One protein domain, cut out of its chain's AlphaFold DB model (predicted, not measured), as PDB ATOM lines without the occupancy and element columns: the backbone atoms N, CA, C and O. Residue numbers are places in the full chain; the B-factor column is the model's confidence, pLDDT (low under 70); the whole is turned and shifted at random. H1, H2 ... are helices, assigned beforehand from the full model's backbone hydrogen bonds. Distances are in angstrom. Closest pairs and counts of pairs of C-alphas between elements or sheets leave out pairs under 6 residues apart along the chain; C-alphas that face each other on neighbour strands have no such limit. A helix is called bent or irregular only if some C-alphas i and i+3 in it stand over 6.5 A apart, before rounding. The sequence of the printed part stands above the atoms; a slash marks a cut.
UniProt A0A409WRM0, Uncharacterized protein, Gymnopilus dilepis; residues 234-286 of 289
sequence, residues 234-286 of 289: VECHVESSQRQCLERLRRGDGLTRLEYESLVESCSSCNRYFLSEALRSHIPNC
ATOM      1  N   VAL A 234     -45.963 -11.808 -47.621       47.50
ATOM      2  CA  VAL A 234     -45.041 -11.313 -46.578       47.50
ATOM      3  C   VAL A 234     -45.589 -10.063 -45.874       47.50
ATOM      4  O   VAL A 234     -45.416  -9.916 -44.662       47.50
ATOM      5  N   GLU A 235     -46.328  -9.204 -46.582       48.25
ATOM      6  CA  GLU A 235     -46.939  -7.999 -45.995       48.25
ATOM      7  C   GLU A 235     -48.012  -8.343 -44.944       48.25
ATOM      8  O   GLU A 235     -48.116  -7.675 -43.913       48.25
ATOM      9  N   CYS A 236     -48.728  -9.462 -45.112       46.41
ATOM     10  CA  CYS A 236     -49.815  -9.849 -44.208       46.41
ATOM     11  C   CYS A 236     -49.332 -10.236 -42.793       46.41
ATOM     12  O   CYS A 236     -50.081 -10.115 -41.818       46.41
ATOM     13  N   HIS A 237     -48.084 -10.695 -42.641       52.97
ATOM     14  CA  HIS A 237     -47.573 -11.139 -41.339       52.97
ATOM     15  C   HIS A 237     -47.044  -9.974 -40.482       52.97
ATOM     16  O   HIS A 237     -47.097 -10.043 -39.248       52.97
ATOM     17  N   VAL A 238     -46.579  -8.888 -41.107       57.16
ATOM     18  CA  VAL A 238     -46.046  -7.700 -40.414       57.16
ATOM     19  C   VAL A 238     -47.174  -6.887 -39.770       57.16
ATOM     20  O   VAL A 238     -47.068  -6.509 -38.600       57.16
ATOM     21  N   GLU A 239     -48.306  -6.730 -40.464       61.16
ATOM     22  CA  GLU A 239     -49.483  -6.022 -39.935       61.16
ATOM     23  C   GLU A 239     -50.041  -6.663 -38.653       61.16
ATOM     24  O   GLU A 239     -50.511  -5.968 -37.741       61.16
ATOM     25  N   SER A 240     -49.947  -7.994 -38.541       73.38
ATOM     26  CA  SER A 240     -50.432  -8.732 -37.370       73.38
ATOM     27  C   SER A 240     -49.647  -8.395 -36.093       73.38
ATOM     28  O   SER A 240     -50.238  -8.223 -35.023       73.38
ATOM     29  N   SER A 241     -48.326  -8.213 -36.209       83.06
ATOM     30  CA  SER A 241     -47.441  -7.886 -35.086       83.06
ATOM     31  C   SER A 241     -47.647  -6.447 -34.604       83.06
ATOM     32  O   SER A 241     -47.673  -6.179 -33.398       83.06
ATOM     33  N   GLN A 242     -47.848  -5.514 -35.537       89.38
ATOM     34  CA  GLN A 242     -48.038  -4.098 -35.230       89.38
ATOM     35  C   GLN A 242     -49.349  -3.848 -34.464       89.38
ATOM     36  O   GLN A 242     -49.350  -3.166 -33.434       89.38
ATOM     37  N   ARG A 243     -50.459  -4.461 -34.909       92.25
ATOM     38  CA  ARG A 243     -51.763  -4.367 -34.225       92.25
ATOM     39  C   ARG A 243     -51.702  -4.896 -32.796       92.25
ATOM     40  O   ARG A 243     -52.260  -4.278 -31.893       92.25
ATOM     41  N   GLN A 244     -50.990  -5.999 -32.572       93.44
ATOM     42  CA  GLN A 244     -50.844  -6.578 -31.238       93.44
ATOM     43  C   GLN A 244     -50.086  -5.646 -30.277       93.44
ATOM     44  O   GLN A 244     -50.470  -5.523 -29.112       93.44
ATOM     45  N   CYS A 245     -49.041  -4.960 -30.753       94.62
ATOM     46  CA  CYS A 245     -48.287  -4.002 -29.939       94.62
ATOM     47  C   CYS A 245     -49.126  -2.765 -29.575       94.62
ATOM     48  O   CYS A 245     -49.086  -2.310 -28.431       94.62
ATOM     49  N   LEU A 246     -49.930  -2.257 -30.514       95.31
ATOM     50  CA  LEU A 246     -50.834  -1.126 -30.268       95.31
ATOM     51  C   LEU A 246     -51.951  -1.470 -29.276       95.31
ATOM     52  O   LEU A 246     -52.250  -0.672 -28.390       95.31
ATOM     53  N   GLU A 247     -52.540  -2.662 -29.381       95.94
ATOM     54  CA  GLU A 247     -53.566  -3.127 -28.439       95.94
ATOM     55  C   GLU A 247     -53.016  -3.320 -27.019       95.94
ATOM     56  O   GLU A 247     -53.698  -2.995 -26.049       95.94
ATOM     57  N   ARG A 248     -51.765  -3.774 -26.877       96.44
ATOM     58  CA  ARG A 248     -51.071  -3.829 -25.579       96.44
ATOM     59  C   ARG A 248     -50.917  -2.439 -24.962       96.44
ATOM     60  O   ARG A 248     -51.360  -2.227 -23.836       96.44
ATOM     61  N   LEU A 249     -50.398  -1.469 -25.722       95.50
ATOM     62  CA  LEU A 249     -50.285  -0.083 -25.249       95.50
ATOM     63  C   LEU A 249     -51.643   0.501 -24.831       95.50
ATOM     64  O   LEU A 249     -51.729   1.161 -23.798       95.50
ATOM     65  N   ARG A 250     -52.716   0.225 -25.587       95.12
ATOM     66  CA  ARG A 250     -54.084   0.663 -25.246       95.12
ATOM     67  C   ARG A 250     -54.581   0.110 -23.913       95.12
ATOM     68  O   ARG A 250     -55.318   0.799 -23.215       95.12
ATOM     69  N   ARG A 251     -54.189  -1.113 -23.556       96.06
ATOM     70  CA  ARG A 251     -54.543  -1.758 -22.280       96.06
ATOM     71  C   ARG A 251     -53.681  -1.286 -21.107       96.06
ATOM     72  O   ARG A 251     -53.931  -1.699 -19.980       96.06
ATOM     73  N   GLY A 252     -52.692  -0.425 -21.356       95.44
ATOM     74  CA  GLY A 252     -51.706  -0.006 -20.360       95.44
ATOM     75  C   GLY A 252     -50.561  -1.005 -20.177       95.44
ATOM     76  O   GLY A 252     -49.749  -0.833 -19.269       95.44
ATOM     77  N   ASP A 253     -50.464  -2.024 -21.035       92.25
ATOM     78  CA  ASP A 253     -49.321  -2.928 -21.033       92.25
ATOM     79  C   ASP A 253     -48.102  -2.200 -21.614       92.25
ATOM     80  O   ASP A 253     -48.158  -1.587 -22.682       92.25
ATOM     81  N   GLY A 254     -46.965  -2.289 -20.923       92.81
ATOM     82  CA  GLY A 254     -45.704  -1.761 -21.432       92.81
ATOM     83  C   GLY A 254     -45.210  -2.524 -22.667       92.81
ATOM     84  O   GLY A 254     -45.446  -3.729 -22.820       92.81
ATOM     85  N   LEU A 255     -44.466  -1.826 -23.525       94.12
ATOM     86  CA  LEU A 255     -43.651  -2.431 -24.578       94.12
ATOM     87  C   LEU A 255     -42.186  -2.453 -24.159       94.12
ATOM     88  O   LEU A 255     -41.696  -1.563 -23.462       94.12
ATOM     89  N   THR A 256     -41.468  -3.469 -24.619       90.25
ATOM     90  CA  THR A 256     -40.009  -3.443 -24.593       90.25
ATOM     91  C   THR A 256     -39.489  -2.382 -25.562       90.25
ATOM     92  O   THR A 256     -40.160  -1.988 -26.516       90.25
ATOM     93  N   ARG A 257     -38.250  -1.934 -25.344       87.31
ATOM     94  CA  ARG A 257     -37.601  -0.949 -26.214       87.31
ATOM     95  C   ARG A 257     -37.535  -1.402 -27.678       87.31
ATOM     96  O   ARG A 257     -37.808  -0.597 -28.553       87.31
ATOM     97  N   LEU A 258     -37.222  -2.676 -27.927       81.00
ATOM     98  CA  LEU A 258     -37.160  -3.235 -29.284       81.00
ATOM     99  C   LEU A 258     -38.540  -3.268 -29.949       81.00
ATOM    100  O   LEU A 258     -38.652  -2.926 -31.119       81.00
ATOM    101  N   GLU A 259     -39.590  -3.640 -29.208       90.00
ATOM    102  CA  GLU A 259     -40.966  -3.595 -29.719       90.00
ATOM    103  C   GLU A 259     -41.360  -2.160 -30.086       90.00
ATOM    104  O   GLU A 259     -41.914  -1.943 -31.157       90.00
ATOM    105  N   TYR A 260     -41.014  -1.180 -29.245       94.50
ATOM    106  CA  TYR A 260     -41.251   0.236 -29.530       94.50
ATOM    107  C   TYR A 260     -40.475   0.719 -30.763       94.50
ATOM    108  O   TYR A 260     -41.078   1.276 -31.672       94.50
ATOM    109  N   GLU A 261     -39.166   0.457 -30.834       89.44
ATOM    110  CA  GLU A 261     -38.318   0.833 -31.977       89.44
ATOM    111  C   GLU A 261     -38.757   0.147 -33.283       89.44
ATOM    112  O   GLU A 261     -38.571   0.711 -34.353       89.44
ATOM    113  N   SER A 262     -39.372  -1.040 -33.213       86.69
ATOM    114  CA  SER A 262     -39.959  -1.712 -34.383       86.69
ATOM    115  C   SER A 262     -41.360  -1.208 -34.753       86.69
ATOM    116  O   SER A 262     -41.824  -1.445 -35.863       86.69
ATOM    117  N   LEU A 263     -42.054  -0.561 -33.812       95.06
ATOM    118  CA  LEU A 263     -43.426  -0.084 -33.975       95.06
ATOM    119  C   LEU A 263     -43.480   1.313 -34.600       95.06
ATOM    120  O   LEU A 263     -44.441   1.624 -35.307       95.06
ATOM    121  N   VAL A 264     -42.495   2.162 -34.301       96.06
ATOM    122  CA  VAL A 264     -42.469   3.558 -34.742       96.06
ATOM    123  C   VAL A 264     -41.185   3.905 -35.484       96.06
ATOM    124  O   VAL A 264     -40.094   3.487 -35.116       96.06
ATOM    125  N   GLU A 265     -41.318   4.752 -36.495       95.94
ATOM    126  CA  GLU A 265     -40.227   5.335 -37.270       95.94
ATOM    127  C   GLU A 265     -40.148   6.842 -36.993       95.94
ATOM    128  O   GLU A 265     -41.169   7.494 -36.760       95.94
ATOM    129  N   SER A 266     -38.946   7.420 -37.006       96.81
ATOM    130  CA  SER A 266     -38.764   8.860 -36.817       96.81
ATOM    131  C   SER A 266     -38.712   9.606 -38.150       96.81
ATOM    132  O   SER A 266     -38.062   9.189 -39.106       96.81
ATOM    133  N   CYS A 267     -39.377  10.759 -38.214       96.56
ATOM    134  CA  CYS A 267     -39.214  11.689 -39.323       96.56
ATOM    135  C   CYS A 267     -37.883  12.437 -39.179       96.56
ATOM    136  O   CYS A 267     -37.661  13.104 -38.169       96.56
ATOM    137  N   SER A 268     -37.027  12.390 -40.202       94.81
ATOM    138  CA  SER A 268     -35.724  13.070 -40.200       94.81
ATOM    139  C   SER A 268     -35.817  14.597 -40.163       94.81
ATOM    140  O   SER A 268     -34.878  15.254 -39.730       94.81
ATOM    141  N   SER A 269     -36.935  15.160 -40.624       94.62
ATOM    142  CA  SER A 269     -37.155  16.607 -40.656       94.62
ATOM    143  C   SER A 269     -37.587  17.154 -39.296       94.62
ATOM    144  O   SER A 269     -36.976  18.089 -38.792       94.62
ATOM    145  N   CYS A 270     -38.615  16.568 -38.673       95.88
ATOM    146  CA  CYS A 270     -39.187  17.098 -37.427       95.88
ATOM    147  C   CYS A 270     -38.833  16.295 -36.161       95.88
ATOM    148  O   CYS A 270     -39.258  16.666 -35.067       95.88
ATOM    149  N   ASN A 271     -38.090  15.189 -36.289       94.75
ATOM    150  CA  ASN A 271     -37.694  14.275 -35.205       94.75
ATOM    151  C   ASN A 271     -38.861  13.699 -34.378       94.75
ATOM    152  O   ASN A 271     -38.671  13.257 -33.243       94.75
ATOM    153  N   ARG A 272     -40.079  13.682 -34.932       95.81
ATOM    154  CA  ARG A 272     -41.243  13.028 -34.315       95.81
ATOM    155  C   ARG A 272     -41.342  11.574 -34.764       95.81
ATOM    156  O   ARG A 272     -40.931  11.242 -35.874       95.81
ATOM    157  N   TYR A 273     -41.906  10.734 -33.902       95.81
ATOM    158  CA  TYR A 273     -42.107   9.308 -34.149       95.81
ATOM    159  C   TYR A 273     -43.528   9.041 -34.643       95.81
ATOM    160  O   TYR A 273     -44.492   9.569 -34.087       95.81
ATOM    161  N   PHE A 274     -43.650   8.205 -35.663       96.62
ATOM    162  CA  PHE A 274     -44.900   7.865 -36.330       96.62
ATOM    163  C   PHE A 274     -44.955   6.360 -36.586       96.62
ATOM    164  O   PHE A 274     -43.926   5.710 -36.721       96.62
ATOM    165  N   LEU A 275     -46.156   5.799 -36.706       94.81
ATOM    166  CA  LEU A 275     -46.303   4.482 -37.336       94.81
ATOM    167  C   LEU A 275     -45.888   4.585 -38.808       94.81
ATOM    168  O   LEU A 275     -46.121   5.630 -39.416       94.81
ATOM    169  N   SER A 276     -45.349   3.516 -39.395       91.06
ATOM    170  CA  SER A 276     -44.831   3.526 -40.774       91.06
ATOM    171  C   SER A 276     -45.834   4.091 -41.795       91.06
ATOM    172  O   SER A 276     -45.472   4.896 -42.649       91.06
ATOM    173  N   GLU A 277     -47.122   3.750 -41.680       91.69
ATOM    174  CA  GLU A 277     -48.182   4.273 -42.555       91.69
ATOM    175  C   GLU A 277     -48.443   5.779 -42.347       91.69
ATOM    176  O   GLU A 277     -48.570   6.543 -43.306       91.69
ATOM    177  N   ALA A 278     -48.448   6.237 -41.092       95.38
ATOM    178  CA  ALA A 278     -48.619   7.648 -40.749       95.38
ATOM    179  C   ALA A 278     -47.390   8.489 -41.128       95.38
ATOM    180  O   ALA A 278     -47.526   9.655 -41.488       95.38
ATOM    181  N   LEU A 279     -46.190   7.904 -41.089       95.75
ATOM    182  CA  LEU A 279     -44.978   8.581 -41.532       95.75
ATOM    183  C   LEU A 279     -45.050   8.896 -43.031       95.75
ATOM    184  O   LEU A 279     -44.734  10.012 -43.439       95.75
ATOM    185  N   ARG A 280     -45.523   7.943 -43.845       94.75
ATOM    186  CA  ARG A 280     -45.658   8.117 -45.302       94.75
ATOM    187  C   ARG A 280     -46.592   9.271 -45.670       94.75
ATOM    188  O   ARG A 280     -46.290  10.013 -46.597       94.75
ATOM    189  N   SER A 281     -47.691   9.455 -44.937       95.69
ATOM    190  CA  SER A 281     -48.605  10.592 -45.141       95.69
ATOM    191  C   SER A 281     -48.100  11.897 -44.513       95.69
ATOM    192  O   SER A 281     -48.447  12.988 -44.974       95.69
ATOM    193  N   HIS A 282     -47.249  11.803 -43.490       96.12
ATOM    194  CA  HIS A 282     -46.618  12.951 -42.855       96.12
ATOM    195  C   HIS A 282     -45.521  13.583 -43.722       96.12
ATOM    196  O   HIS A 282     -45.508  14.805 -43.847       96.12
ATOM    197  N   ILE A 283     -44.633  12.783 -44.332       96.19
ATOM    198  CA  ILE A 283     -43.447  13.269 -45.067       96.19
ATOM    199  C   ILE A 283     -43.778  14.383 -46.083       96.19
ATOM    200  O   ILE A 283     -43.116  15.418 -46.023       96.19
ATOM    201  N   PRO A 284     -44.802  14.265 -46.956       95.81
ATOM    202  CA  PRO A 284     -45.122  15.313 -47.932       95.81
ATOM    203  C   PRO A 284     -45.569  16.643 -47.309       95.81
ATOM    204  O   PRO A 284     -45.405  17.693 -47.920       95.81
ATOM    205  N   ASN A 285     -46.133  16.596 -46.100       96.31
ATOM    206  CA  ASN A 285     -46.647  17.758 -45.370       96.31
ATOM    207  C   ASN A 285     -45.674  18.248 -44.289       96.31
ATOM    208  O   ASN A 285     -45.968  19.204 -43.570       96.31
ATOM    209  N   CYS A 286     -44.537  17.569 -44.125       95.62
ATOM    210  CA  CYS A 286     -43.542  17.918 -43.132       95.62
ATOM    211  C   CYS A 286     -42.719  19.105 -43.633       95.62
ATOM    212  O   CYS A 286     -41.624  18.953 -44.172       95.62
TER     213      CYS A 286
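AT A GLANCE: This is residues 234 to 286 of the 289 residues of an uncharacterized protein of Gymnopilus dilepis (UniProt A0A409WRM0). A long helix, H1, stands at one end of the model, with the short helix H2 beside it; from there a looped stretch, residues 264 to 275, reaches away and folds back, and H3 runs outward beside it to make the other end. Residues 234 to 240 of H1 stick out from the rest like an arm, and few contacts join the helices to one another. The printed part has 53 residues with three named helices, in the order H1, H2, H3, and no named strand, and its class is all helix. It is only just loose, close to compact, with a radius of gyration of the C-alphas of 12.1 A. The C-alphas span 31 by 26 by 17 A along their three main axes.

IN THESE COORDINATES: H1 holds residues 234 to 250, from Val 234 to Arg 250, and is the longest helix by residues, with 17. Its C-alphas run from (-45.041, -11.313, -46.578) at residue 234 to (-54.084, 0.663, -25.246) at residue 250, 26.1 A from first to last. After six residues comes H2, residues 257 to 263, from Arg 257 to Leu 263, with C-alpha 257 at (-37.601, -0.949, -26.214). Residues 264 to 275 follow, 12 residues with no named element, whose C-alphas lie 3 to 17 A from the mean of all C-alphas. H3 holds residues 276 to 285, from Ser 276 to Asn 285, and is 15.1 A long from first to last C-alpha. Its last C-alpha, that of Asn 285, is at (-46.647, 17.758, -45.370). H3 is neither bent nor irregular, but only just: C-alphas 281 and 284 are 6.5 A apart. The printed part ends one residue later, at Cys 286.

HOW THE PARTS SIT: H1 and H2 only just touch, with 3 pairs of C-alphas within 8 A. H1 touches H2 with residues 242 to 245 alone, and the closest C-alphas of the two are those of Gln 242 and Leu 263, 6.2 A apart. The two helices run opposite ways at a steep tilt of 58 degrees, and their centres are 11.5 A apart. H2 and H3 are close but not clearly touching, with 1 pair of C-alphas within 8 A, those of Leu 263 and Ser 276, 7.8 A apart. They run the same way at a steep tilt of 64 degrees, with 18.5 A from centre to centre. H1 and H3 are apart, and H3 touches no helix. In the stretch between H2 and H3, residues 265 to 266 pair with residues 273 to 274, antiparallel, in runs too short to be named strands. Along the helix backbones, every O i to N i+4 pair is within hydrogen-bond range in H2, while 9 of 13 are in H1 and 4 of 6 in H3.

THE WHOLE: The two C-alphas farthest apart are those of Asp 253 and Pro 284, 32.8 A. From the first to the last printed C-alpha, Val 234 to Cys 286, the distance is 29.5 A. Residues 234 to 240, which belong to H1, stand free, and so do residues 247 to 252, of which 247 to 250 belong to H1. The body without these stretches has 40 residues, spans 32 by 17 by 13 A and has a radius of gyration of 11.0 A. The link from H1 to H2 is short, with 6 residues, and the link from H2 to H3 is long, with 12. The printed part has no cut. The mean pLDDT of the printed part is 88.6; six residues, 234 to 239, are under 70, and the mean is 78 in H1, 89 in H2 and 95 in H3.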